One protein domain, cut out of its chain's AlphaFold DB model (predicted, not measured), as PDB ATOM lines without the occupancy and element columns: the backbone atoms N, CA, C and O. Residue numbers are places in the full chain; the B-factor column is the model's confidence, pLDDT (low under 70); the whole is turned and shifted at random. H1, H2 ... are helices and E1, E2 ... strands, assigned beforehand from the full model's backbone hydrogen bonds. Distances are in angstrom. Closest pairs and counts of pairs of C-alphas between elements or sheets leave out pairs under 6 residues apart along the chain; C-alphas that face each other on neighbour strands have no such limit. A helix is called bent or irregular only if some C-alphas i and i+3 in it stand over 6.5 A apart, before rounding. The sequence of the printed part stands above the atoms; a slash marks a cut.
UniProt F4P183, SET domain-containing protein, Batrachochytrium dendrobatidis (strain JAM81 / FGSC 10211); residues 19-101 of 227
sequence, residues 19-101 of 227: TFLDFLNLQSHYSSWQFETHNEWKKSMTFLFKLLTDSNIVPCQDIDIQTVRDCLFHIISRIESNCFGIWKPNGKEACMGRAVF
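Overview. This is residues 19 to 101 of the 227 residues of the protein "SET domain-containing protein" of Batrachochytrium dendrobatidis (strain JAM81 / FGSC 10211) (UniProt F4P183). One long helix, H3, is the middle of a loose, elongated model: the bent helix H2 crosses one side of it, the short helix H1 lies on the opposite side, and a hairpin of two strands, E1 and E2, carries on past its last residue. The link after H2, with residues 58 to 62, and the turn of the hairpin, with residues 89 to 93, are at the two ends of the long axis. The printed part has 83 residues, with three named helices and two named strands in the order H1, H2, H3, E1, E2; the sheet is E1 - E2, antiparallel, and the class is mixed, helices and strands. It is loose, with a radius of gyration of the C-alphas of 15.0 A, and the C-alphas span 50 by 29 by 25 A.

Along the chain. Find C-alpha 20 at (407.816, 469.357, 403.175), where H1 begins; it holds residues 20 to 24 and is 6.3 A long. Next look for H2, residues 35 to 54, assigned as one helix by its hydrogen bonds but bent, with C-alphas 43 and 46 at 6.5 A. Its arms are H2a, residues 35 to 43, 12.6 A long, and H2b, residues 46 to 54, 12.1 A long, at a steep tilt of 44 degrees. From C-alpha 65 at (418.955, 485.209, 392.849), H3 runs 25.8 A to residue 82. E1 holds residues 83 to 87, 12.9 A, and E2 residues 95 to 100, 14.3 A, ending at C-alpha 100 at (397.853, 473.449, 403.581).

Arrangement. Begin with H1, which only just touches H3, with 3 pairs of C-alphas within 8 A; the closest are those of Leu 24 and Ile 75, 7.5 A apart, and H3 touches it with residues 75 to 78 alone. H2a is close to H3 but not clearly touching: the closest C-alphas, of Trp 41 and Phe 73, are 7.8 A apart. They run opposite ways at a steep tilt of 69 degrees, only just short of about perpendicular. H2b and H3 are near each other, with 6 pairs of C-alphas within 10 A. H1 is apart from both arms. At the end of H3, the closest C-alphas of H3 and E2, those of Asn 82 and Val 100, are 6.2 A apart. E1 and E2 form a hairpin, antiparallel at 149 degrees; look for N 84 and O 99, 2.8 A apart, and N 99 and O 84, 3.0 A, within hydrogen-bond range. In H1, H2b and H3 every O i to N i+4 pair is within hydrogen-bond range; in H2a, 4 of 5 are.

Size, cuts and confidence. The two C-alphas farthest apart, of Asp 62 and Asn 90, stand at 50.2 A. The printed part has no cut, and no link is long; that from H3 to E1 is tight. The mean pLDDT of the printed part is 83.2; look for values under 70 at residues 58 to 62 and 89 to 93.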
ATOM      1  N   THR A  19     405.213 465.641 405.061       91.94
ATOM      2  CA  THR A  19     406.555 466.206 404.928       91.94
ATOM      3  C   THR A  19     406.536 467.499 404.110       91.94
ATOM      4  O   THR A  19     405.556 467.837 403.441       91.94
ATOM      5  N   PHE A  20     407.657 468.227 404.096       90.62
ATOM      6  CA  PHE A  20     407.816 469.357 403.175       90.62
ATOM      7  C   PHE A  20     407.882 468.911 401.701       90.62
ATOM      8  O   PHE A  20     407.474 469.664 400.822       90.62
ATOM      9  N   LEU A  21     408.314 467.674 401.418       92.06
ATOM     10  CA  LEU A  21     408.296 467.122 400.061       92.06
ATOM     11  C   LEU A  21     406.859 466.923 399.557       92.06
ATOM     12  O   LEU A  21     406.567 467.267 398.416       92.06
ATOM     13  N   ASP A  22     405.941 466.473 400.418       94.25
ATOM     14  CA  ASP A  22     404.515 466.365 400.074       94.25
ATOM     15  C   ASP A  22     403.919 467.728 399.709       94.25
ATOM     16  O   ASP A  22     403.119 467.824 398.783       94.25
ATOM     17  N   PHE A  23     404.350 468.801 400.386       94.50
ATOM     18  CA  PHE A  23     404.003 470.173 400.010       94.50
ATOM     19  C   PHE A  23     404.623 470.593 398.663       94.50
ATOM     20  O   PHE A  23     403.933 471.185 397.832       94.50
ATOM     21  N   LEU A  24     405.899 470.283 398.407       93.06
ATOM     22  CA  LEU A  24     406.561 470.609 397.134       93.06
ATOM     23  C   LEU A  24     405.970 469.840 395.938       93.06
ATOM     24  O   LEU A  24     406.007 470.347 394.815       93.06
ATOM     25  N   ASN A  25     405.357 468.680 396.171       94.94
ATOM     26  CA  ASN A  25     404.632 467.910 395.158       94.94
ATOM     27  C   ASN A  25     403.234 468.468 394.824       94.94
ATOM     28  O   ASN A  25     402.604 467.995 393.879       94.94
ATOM     29  N   LEU A  26     402.735 469.468 395.563       96.50
ATOM     30  CA  LEU A  26     401.446 470.098 395.273       96.50
ATOM     31  C   LEU A  26     401.485 470.952 394.001       96.50
ATOM     32  O   LEU A  26     402.529 471.481 393.607       96.50
ATOM     33  N   GLN A  27     400.313 471.126 393.385       95.75
ATOM     34  CA  GLN A  27     400.179 471.854 392.129       95.75
ATOM     35  C   GLN A  27     400.600 473.319 392.291       95.75
ATOM     36  O   GLN A  27     400.132 474.027 393.185       95.75
ATOM     37  N   SER A  28     401.445 473.789 391.375       95.75
ATOM     38  CA  SER A  28     401.764 475.203 391.203       95.75
ATOM     39  C   SER A  28     401.210 475.694 389.872       95.75
ATOM     40  O   SER A  28     401.353 475.031 388.850       95.75
ATOM     41  N   HIS A  29     400.623 476.882 389.886       94.69
ATOM     42  CA  HIS A  29     400.129 477.601 388.717       94.69
ATOM     43  C   HIS A  29     400.943 478.873 388.430       94.69
ATOM     44  O   HIS A  29     400.480 479.732 387.688       94.69
ATOM     45  N   TYR A  30     402.154 479.013 388.994       92.31
ATOM     46  CA  TYR A  30     403.035 480.170 388.755       92.31
ATOM     47  C   TYR A  30     403.232 480.438 387.252       92.31
ATOM     48  O   TYR A  30     403.077 481.570 386.807       92.31
ATOM     49  N   SER A  31     403.442 479.391 386.448       89.62
ATOM     50  CA  SER A  31     403.568 479.483 384.984       89.62
ATOM     51  C   SER A  31     402.295 479.953 384.257       89.62
ATOM     52  O   SER A  31     402.356 480.272 383.074       89.62
ATOM     53  N   SER A  32     401.148 479.988 384.939       90.00
ATOM     54  CA  SER A  32     399.852 480.467 384.434       90.00
ATOM     55  C   SER A  32     399.471 481.853 384.981       90.00
ATOM     56  O   SER A  32     398.433 482.403 384.605       90.00
ATOM     57  N   TRP A  33     400.285 482.430 385.874       88.56
ATOM     58  CA  TRP A  33     400.018 483.735 386.473       88.56
ATOM     59  C   TRP A  33     400.064 484.860 385.439       88.56
ATOM     60  O   TRP A  33     400.983 484.963 384.629       88.56
ATOM     61  N   GLN A  34     399.082 485.756 385.522       84.56
ATOM     62  CA  GLN A  34     399.044 486.968 384.713       84.56
ATOM     63  C   GLN A  34     400.066 488.002 385.213       84.56
ATOM     64  O   GLN A  34     400.499 487.980 386.372       84.56
ATOM     65  N   PHE A  35     400.423 488.948 384.340       80.44
ATOM     66  CA  PHE A  35     401.385 490.019 384.623       80.44
ATOM     67  C   PHE A  35     401.015 490.833 385.875       80.44
ATOM     68  O   PHE A  35     401.884 491.195 386.669       80.44
ATOM     69  N   GLU A  36     399.725 491.083 386.099       80.88
ATOM     70  CA  GLU A  36     399.190 491.734 387.295       80.88
ATOM     71  C   GLU A  36     399.536 490.957 388.571       80.88
ATOM     72  O   GLU A  36     400.180 491.518 389.461       80.88
ATOM     73  N   THR A  37     399.182 489.670 388.639       77.12
ATOM     74  CA  THR A  37     399.450 488.778 389.780       77.12
ATOM     75  C   THR A  37     400.948 488.688 390.067       77.12
ATOM     76  O   THR A  37     401.385 488.818 391.214       77.12
ATOM     77  N   HIS A  38     401.760 488.558 389.014       77.06
ATOM     78  CA  HIS A  38     403.213 488.545 389.132       77.06
ATOM     79  C   HIS A  38     403.753 489.879 389.689       77.06
ATOM     80  O   HIS A  38     404.649 489.882 390.538       77.06
ATOM     81  N   ASN A  39     403.201 491.021 389.269       79.12
ATOM     82  CA  ASN A  39     403.588 492.345 389.764       79.12
ATOM     83  C   ASN A  39     403.081 492.658 391.176       79.12
ATOM     84  O   ASN A  39     403.636 493.531 391.847       79.12
ATOM     85  N   GLU A  40     402.023 492.003 391.648       81.50
ATOM     86  CA  GLU A  40     401.616 492.073 393.050       81.50
ATOM     87  C   GLU A  40     402.607 491.332 393.939       81.50
ATOM     88  O   GLU A  40     403.183 491.952 394.836       81.50
ATOM     89  N   TRP A  41     402.927 490.076 393.620       82.62
ATOM     90  CA  TRP A  41     403.897 489.313 394.402       82.62
ATOM     91  C   TRP A  41     405.326 489.864 394.309       82.62
ATOM     92  O   TRP A  41     405.999 489.904 395.337       82.62
ATOM     93  N   LYS A  42     405.764 490.423 393.165       78.88
ATOM     94  CA  LYS A  42     407.047 491.164 393.049       78.88
ATOM     95  C   LYS A  42     407.220 492.244 394.129       78.88
ATOM     96  O   LYS A  42     408.324 492.417 394.631       78.88
ATOM     97  N   LYS A  43     406.151 492.946 394.534       80.62
ATOM     98  CA  LYS A  43     406.219 493.972 395.601       80.62
ATOM     99  C   LYS A  43     406.487 493.358 396.980       80.62
ATOM    100  O   LYS A  43     407.114 494.002 397.816       80.62
ATOM    101  N   SER A  44     406.011 492.134 397.204       83.25
ATOM    102  CA  SER A  44     406.214 491.366 398.437       83.25
ATOM    103  C   SER A  44     407.557 490.631 398.461       83.25
ATOM    104  O   SER A  44     408.073 490.375 399.547       83.25
ATOM    105  N   MET A  45     408.158 490.333 397.301       80.00
ATOM    106  CA  MET A  45     409.433 489.602 397.207       80.00
ATOM    107  C   MET A  45     410.563 490.253 398.001       80.00
ATOM    108  O   MET A  45     411.284 489.546 398.692       80.00
ATOM    109  N   THR A  46     410.672 491.585 397.988       77.81
ATOM    110  CA  THR A  46     411.629 492.332 398.821       77.81
ATOM    111  C   THR A  46     411.544 491.954 400.301       77.81
ATOM    112  O   THR A  46     412.563 491.768 400.961       77.81
ATOM    113  N   PHE A  47     410.320 491.861 400.826       85.62
ATOM    114  CA  PHE A  47     410.067 491.524 402.222       85.62
ATOM    115  C   PHE A  47     410.303 490.036 402.486       85.62
ATOM    116  O   PHE A  47     410.984 489.698 403.448       85.62
ATOM    117  N   LEU A  48     409.787 489.157 401.620       83.50
ATOM    118  CA  LEU A  48     409.926 487.707 401.770       83.50
ATOM    119  C   LEU A  48     411.387 487.262 401.684       83.50
ATOM    120  O   LEU A  48     411.841 486.522 402.547       83.50
ATOM    121  N   PHE A  49     412.139 487.756 400.698       77.56
ATOM    122  CA  PHE A  49     413.563 487.458 400.561       77.56
ATOM    123  C   PHE A  49     414.329 487.918 401.803       77.56
ATOM    124  O   PHE A  49     415.010 487.109 402.425       77.56
ATOM    125  N   LYS A  50     414.137 489.176 402.237       80.06
ATOM    126  CA  LYS A  50     414.772 489.679 403.462       80.06
ATOM    127  C   LYS A  50     414.418 488.828 404.685       80.06
ATOM    128  O   LYS A  50     415.320 488.464 405.425       80.06
ATOM    129  N   LEU A  51     413.146 488.486 404.881       85.06
ATOM    130  CA  LEU A  51     412.699 487.654 406.002       85.06
ATOM    131  C   LEU A  51     413.397 486.286 406.008       85.06
ATOM    132  O   LEU A  51     413.803 485.814 407.065       85.06
ATOM    133  N   LEU A  52     413.553 485.659 404.842       81.19
ATOM    134  CA  LEU A  52     414.174 484.340 404.709       81.19
ATOM    135  C   LEU A  52     415.698 484.381 404.874       81.19
ATOM    136  O   LEU A  52     416.254 483.469 405.485       81.19
ATOM    137  N   THR A  53     416.365 485.430 404.385       78.69
ATOM    138  CA  THR A  53     417.796 485.670 404.634       78.69
ATOM    139  C   THR A  53     418.052 485.975 406.110       78.69
ATOM    140  O   THR A  53     418.896 485.331 406.718       78.69
ATOM    141  N   ASP A  54     417.279 486.884 406.716       83.56
ATOM    142  CA  ASP A  54     417.376 487.226 408.146       83.56
ATOM    143  C   ASP A  54     417.091 486.006 409.053       83.56
ATOM    144  O   ASP A  54     417.560 485.954 410.187       83.56
ATOM    145  N   SER A  55     416.339 485.016 408.552       82.69
ATOM    146  CA  SER A  55     416.033 483.751 409.242       82.69
ATOM    147  C   SER A  55     417.025 482.616 408.943       82.69
ATOM    148  O   SER A  55     416.792 481.492 409.383       82.69
ATOM    149  N   ASN A  56     418.098 482.861 408.177       76.69
ATOM    150  CA  ASN A  56     419.052 481.849 407.690       76.69
ATOM    151  C   ASN A  56     418.412 480.667 406.918       76.69
ATOM    152  O   ASN A  56     418.964 479.569 406.894       76.69
ATOM    153  N   ILE A  57     417.254 480.875 406.277       72.88
ATOM    154  CA  ILE A  57     416.554 479.842 405.487       72.88
ATOM    155  C   ILE A  57     417.091 479.779 404.052       72.88
ATOM    156  O   ILE A  57     417.171 478.702 403.466       72.88
ATOM    157  N   VAL A  58     417.463 480.927 403.479       67.25
ATOM    158  CA  VAL A  58     418.123 481.006 402.167       67.25
ATOM    159  C   VAL A  58     419.632 481.146 402.396       67.25
ATOM    160  O   VAL A  58     420.040 482.147 402.992       67.25
ATOM    161  N   PRO A  59     420.468 480.195 401.931       61.47
ATOM    162  CA  PRO A  59     421.919 480.338 401.968       61.47
ATOM    163  C   PRO A  59     422.348 481.609 401.231       61.47
ATOM    164  O   PRO A  59     421.983 481.821 400.078       61.47
ATOM    165  N   CYS A  60     423.129 482.465 401.888       56.09
ATOM    166  CA  CYS A  60     423.554 483.752 401.325       56.09
ATOM    167  C   CYS A  60     424.722 483.623 400.316       56.09
ATOM    168  O   CYS A  60     425.337 484.625 399.953       56.09
ATOM    169  N   GLN A  61     425.074 482.400 399.916       61.75
ATOM    170  CA  GLN A  61     426.222 482.073 399.071       61.75
ATOM    171  C   GLN A  61     425.806 481.032 398.016       61.75
ATOM    172  O   GLN A  61     424.973 480.165 398.281       61.75
ATOM    173  N   ASP A  62     426.368 481.177 396.816       66.94
ATOM    174  CA  ASP A  62     426.336 480.261 395.662       66.94
ATOM    175  C   ASP A  62     424.991 479.950 394.968       66.94
ATOM    176  O   ASP A  62     425.002 479.314 393.913       66.94
ATOM    177  N   ILE A  63     423.843 480.434 395.458       72.06
ATOM    178  CA  ILE A  63     422.556 480.300 394.743       72.06
ATOM    179  C   ILE A  63     422.223 481.585 393.976       72.06
ATOM    180  O   ILE A  63     422.147 482.670 394.553       72.06
ATOM    181  N   ASP A  64     421.968 481.444 392.674       80.50
ATOM    182  CA  ASP A  64     421.482 482.529 391.822       80.50
ATOM    183  C   ASP A  64     420.144 483.111 392.325       80.50
ATOM    184  O   ASP A  64     419.204 482.412 392.718       80.50
ATOM    185  N   ILE A  65     420.057 484.437 392.285       75.19
ATOM    186  CA  ILE A  65     418.955 485.209 392.849       75.19
ATOM    187  C   ILE A  65     417.643 485.004 392.080       75.19
ATOM    188  O   ILE A  65     416.561 485.025 392.675       75.19
ATOM    189  N   GLN A  66     417.738 484.767 390.769       81.06
ATOM    190  CA  GLN A  66     416.603 484.494 389.895       81.06
ATOM    191  C   GLN A  66     416.006 483.112 390.213       81.06
ATOM    192  O   GLN A  66     414.791 482.981 390.374       81.06
ATOM    193  N   THR A  67     416.860 482.121 390.461       82.94
ATOM    194  CA  THR A  67     416.488 480.785 390.940       82.94
ATOM    195  C   THR A  67     415.755 480.854 392.284       82.94
ATOM    196  O   THR A  67     414.660 480.302 392.412       82.94
ATOM    197  N   VAL A  68     416.276 481.596 393.275       79.62
ATOM    198  CA  VAL A  68     415.575 481.785 394.565       79.62
ATOM    199  C   VAL A  68     414.206 482.445 394.361       79.62
ATOM    200  O   VAL A  68     413.219 482.033 394.979       79.62
ATOM    201  N   ARG A  69     414.116 483.449 393.478       82.81
ATOM    202  CA  ARG A  69     412.863 484.144 393.155       82.81
ATOM    203  C   ARG A  69     411.804 483.186 392.610       82.81
ATOM    204  O   ARG A  69     410.668 483.201 393.087       82.81
ATOM    205  N   ASP A  70     412.172 482.349 391.645       85.75
ATOM    206  CA  ASP A  70     411.245 481.412 391.010       85.75
ATOM    207  C   ASP A  70     410.835 480.282 391.962       85.75
ATOM    208  O   ASP A  70     409.647 479.958 392.034       85.75
ATOM    209  N   CYS A  71     411.754 479.760 392.787       86.00
ATOM    210  CA  CYS A  71     411.413 478.845 393.881       86.00
ATOM    211  C   CYS A  71     410.361 479.449 394.826       86.00
ATOM    212  O   CYS A  71     409.399 478.776 395.201       86.00
ATOM    213  N   LEU A  72     410.500 480.727 395.186       86.81
ATOM    214  CA  LEU A  72     409.564 481.405 396.082       86.81
ATOM    215  C   LEU A  72     408.196 481.657 395.445       86.81
ATOM    216  O   LEU A  72     407.187 481.384 396.095       86.81
ATOM    217  N   PHE A  73     408.114 482.084 394.181       90.38
ATOM    218  CA  PHE A  73     406.818 482.170 393.492       90.38
ATOM    219  C   PHE A  73     406.148 480.797 393.353       90.38
ATOM    220  O   PHE A  73     404.939 480.674 393.554       90.38
ATOM    221  N   HIS A  74     406.927 479.741 393.115       92.12
ATOM    222  CA  HIS A  74     406.443 478.364 393.115       92.12
ATOM    223  C   HIS A  74     405.923 477.887 394.482       92.12
ATOM    224  O   HIS A  74     404.955 477.122 394.516       92.12
ATOM    225  N   ILE A  75     406.519 478.328 395.595       91.31
ATOM    226  CA  ILE A  75     406.037 478.062 396.963       91.31
ATOM    227  C   ILE A  75     404.748 478.847 397.241       91.31
ATOM    228  O   ILE A  75     403.758 478.264 397.679       91.31
ATOM    229  N   ILE A  76     404.723 480.147 396.931       91.38
ATOM    230  CA  ILE A  76     403.544 481.009 397.114       91.38
ATOM    231  C   ILE A  76     402.361 480.468 396.306       91.38
ATOM    232  O   ILE A  76     401.264 480.321 396.836       91.38
ATOM    233  N   SER A  77     402.582 480.100 395.043       94.19
ATOM    234  CA  SER A  77     401.540 479.530 394.193       94.19
ATOM    235  C   SER A  77     401.006 478.195 394.721       94.19
ATOM    236  O   SER A  77     399.801 477.968 394.633       94.19
ATOM    237  N   ARG A  78     401.854 477.336 395.305       95.31
ATOM    238  CA  ARG A  78     401.389 476.114 395.981       95.31
ATOM    239  C   ARG A  78     400.508 476.440 397.180       95.31
ATOM    240  O   ARG A  78     399.467 475.815 397.338       95.31
ATOM    241  N   ILE A  79     400.881 477.427 397.995       94.12
ATOM    242  CA  ILE A  79     400.056 477.867 399.127       94.12
ATOM    243  C   ILE A  79     398.701 478.374 398.621       94.12
ATOM    244  O   ILE A  79     397.673 477.848 399.039       94.12
ATOM    245  N   GLU A  80     398.678 479.325 397.688       92.31
ATOM    246  CA  GLU A  80     397.428 479.922 397.201       92.31
ATOM    247  C   GLU A  80     396.493 478.891 396.549       92.31
ATOM    248  O   GLU A  80     395.311 478.861 396.879       92.31
ATOM    249  N   SER A  81     397.010 477.995 395.699       94.56
ATOM    250  CA  SER A  81     396.178 477.021 394.976       94.56
ATOM    251  C   SER A  81     395.767 475.781 395.782       94.56
ATOM    252  O   SER A  81     394.876 475.064 395.338       94.56
ATOM    253  N   ASN A  82     396.385 475.502 396.940       96.31
ATOM    254  CA  ASN A  82     396.157 474.253 397.691       96.31
ATOM    255  C   ASN A  82     395.754 474.462 399.163       96.31
ATOM    256  O   ASN A  82     395.539 473.480 399.882       96.31
ATOM    257  N   CYS A  83     395.683 475.707 399.646       94.38
ATOM    258  CA  CYS A  83     395.317 475.994 401.030       94.38
ATOM    259  C   CYS A  83     393.805 475.945 401.289       94.38
ATOM    260  O   CYS A  83     392.965 476.233 400.438       94.38
ATOM    261  N   PHE A  84     393.463 475.648 402.539       92.00
ATOM    262  CA  PHE A  84     392.107 475.650 403.057       92.00
ATOM    263  C   PHE A  84     391.960 476.770 404.088       92.00
ATOM    264  O   PHE A  84     392.736 476.854 405.043       92.00
ATOM    265  N   GLY A  85     390.931 477.608 403.937       88.44
ATOM    266  CA  GLY A  85     390.568 478.596 404.958       88.44
ATOM    267  C   GLY A  85     390.111 477.926 406.259       88.44
ATOM    268  O   GLY A  85     389.302 476.988 406.219       88.44
ATOM    269  N   ILE A  86     390.620 478.416 407.387       85.00
ATOM    270  CA  ILE A  86     390.210 478.066 408.753       85.00
ATOM    271  C   ILE A  86     389.255 479.158 409.241       85.00
ATOM    272  O   ILE A  86     389.568 480.343 409.147       85.00
ATOM    273  N   TRP A  87     388.099 478.767 409.770       82.19
ATOM    274  CA  TRP A  87     387.005 479.676 410.121       82.19
ATOM    275  C   TRP A  87     386.635 479.525 411.598       82.19
ATOM    276  O   TRP A  87     386.774 478.440 412.162       82.19
ATOM    277  N   LYS A  88     386.147 480.601 412.227       78.75
ATOM    278  CA  LYS A  88     385.651 480.542 413.613       78.75
ATOM    279  C   LYS A  88     384.435 479.606 413.710       78.75
ATOM    280  O   LYS A  88     383.503 479.813 412.936       78.75
ATOM    281  N   PRO A  89     384.372 478.676 414.688       67.62
ATOM    282  CA  PRO A  89     383.255 477.732 414.801       67.62
ATOM    283  C   PRO A  89     381.873 478.392 414.913       67.62
ATOM    284  O   PRO A  89     380.925 477.934 414.288       67.62
ATOM    285  N   ASN A  90     381.769 479.491 415.676       68.44
ATOM    286  CA  ASN A  90     380.488 480.039 416.145       68.44
ATOM    287  C   ASN A  90     380.319 481.559 415.899       68.44
ATOM    288  O   ASN A  90     379.655 482.233 416.685       68.44
ATOM    289  N   GLY A  91     380.940 482.160 414.871       50.03
ATOM    290  CA  GLY A  91     380.814 483.617 414.696       50.03
ATOM    291  C   GLY A  91     381.283 484.220 413.373       50.03
ATOM    292  O   GLY A  91     382.484 484.300 413.121       50.03
ATOM    293  N   LYS A  92     380.310 484.747 412.610       53.59
ATOM    294  CA  LYS A  92     380.446 485.680 411.470       53.59
ATOM    295  C   LYS A  92     381.609 485.385 410.512       53.59
ATOM    296  O   LYS A  92     382.498 486.224 410.407       53.59
ATOM    297  N   GLU A  93     381.590 484.225 409.845       66.69
ATOM    298  CA  GLU A  93     382.343 483.905 408.606       66.69
ATOM    299  C   GLU A  93     383.741 484.550 408.474       66.69
ATOM    300  O   GLU A  93     384.145 485.033 407.420       66.69
ATOM    301  N   ALA A  94     384.499 484.587 409.570       73.75
ATOM    302  CA  ALA A  94     385.773 485.281 409.626       73.75
ATOM    303  C   ALA A  94     386.891 484.259 409.450       73.75
ATOM    304  O   ALA A  94     387.118 483.419 410.329       73.75
ATOM    305  N   CYS A  95     387.582 484.337 408.313       82.44
ATOM    306  CA  CYS A  95     388.770 483.540 408.054       82.44
ATOM    307  C   CYS A  95     389.841 483.906 409.092       82.44
ATOM    308  O   CYS A  95     390.294 485.049 409.152       82.44
ATOM    309  N   MET A  96     390.210 482.948 409.939       84.31
ATOM    310  CA  MET A  96     391.259 483.098 410.953       84.31
ATOM    311  C   MET A  96     392.656 482.914 410.362       84.31
ATOM    312  O   MET A  96     393.632 483.405 410.920       84.31
ATOM    313  N   GLY A  97     392.752 482.179 409.255       87.62
ATOM    314  CA  GLY A  97     394.008 481.829 408.611       87.62
ATOM    315  C   GLY A  97     393.805 480.795 407.511       87.62
ATOM    316  O   GLY A  97     392.685 480.368 407.222       87.62
ATOM    317  N   ARG A  98     394.909 480.379 406.901       88.81
ATOM    318  CA  ARG A  98     394.961 479.357 405.854       88.81
ATOM    319  C   ARG A  98     395.917 478.255 406.294       88.81
ATOM    320  O   ARG A  98     396.952 478.555 406.880       88.81
ATOM    321  N   ALA A  99     395.585 477.005 405.997       90.75
ATOM    322  CA  ALA A  99     396.476 475.867 406.203       90.75
ATOM    323  C   ALA A  99     396.512 474.987 404.955       90.75
ATOM    324  O   ALA A  99     395.495 474.808 404.284       90.75
ATOM    325  N   VAL A 100     397.683 474.438 404.647       93.12
ATOM    326  CA  VAL A 100     397.853 473.449 403.581       93.12
ATOM    327  C   VAL A 100     397.836 472.064 404.215       93.12
ATOM    328  O   VAL A 100     398.542 471.812 405.187       93.12
ATOM    329  N   PHE A 101     397.022 471.173 403.662       92.69
ATOM    330  CA  PHE A 101     396.879 469.792 404.109       92.69
ATOM    331  C   PHE A 101     397.179 468.900 402.894       92.69
ATOM    332  O   PHE A 101     396.249 468.628 402.140       92.69
TER     333      PHE A 101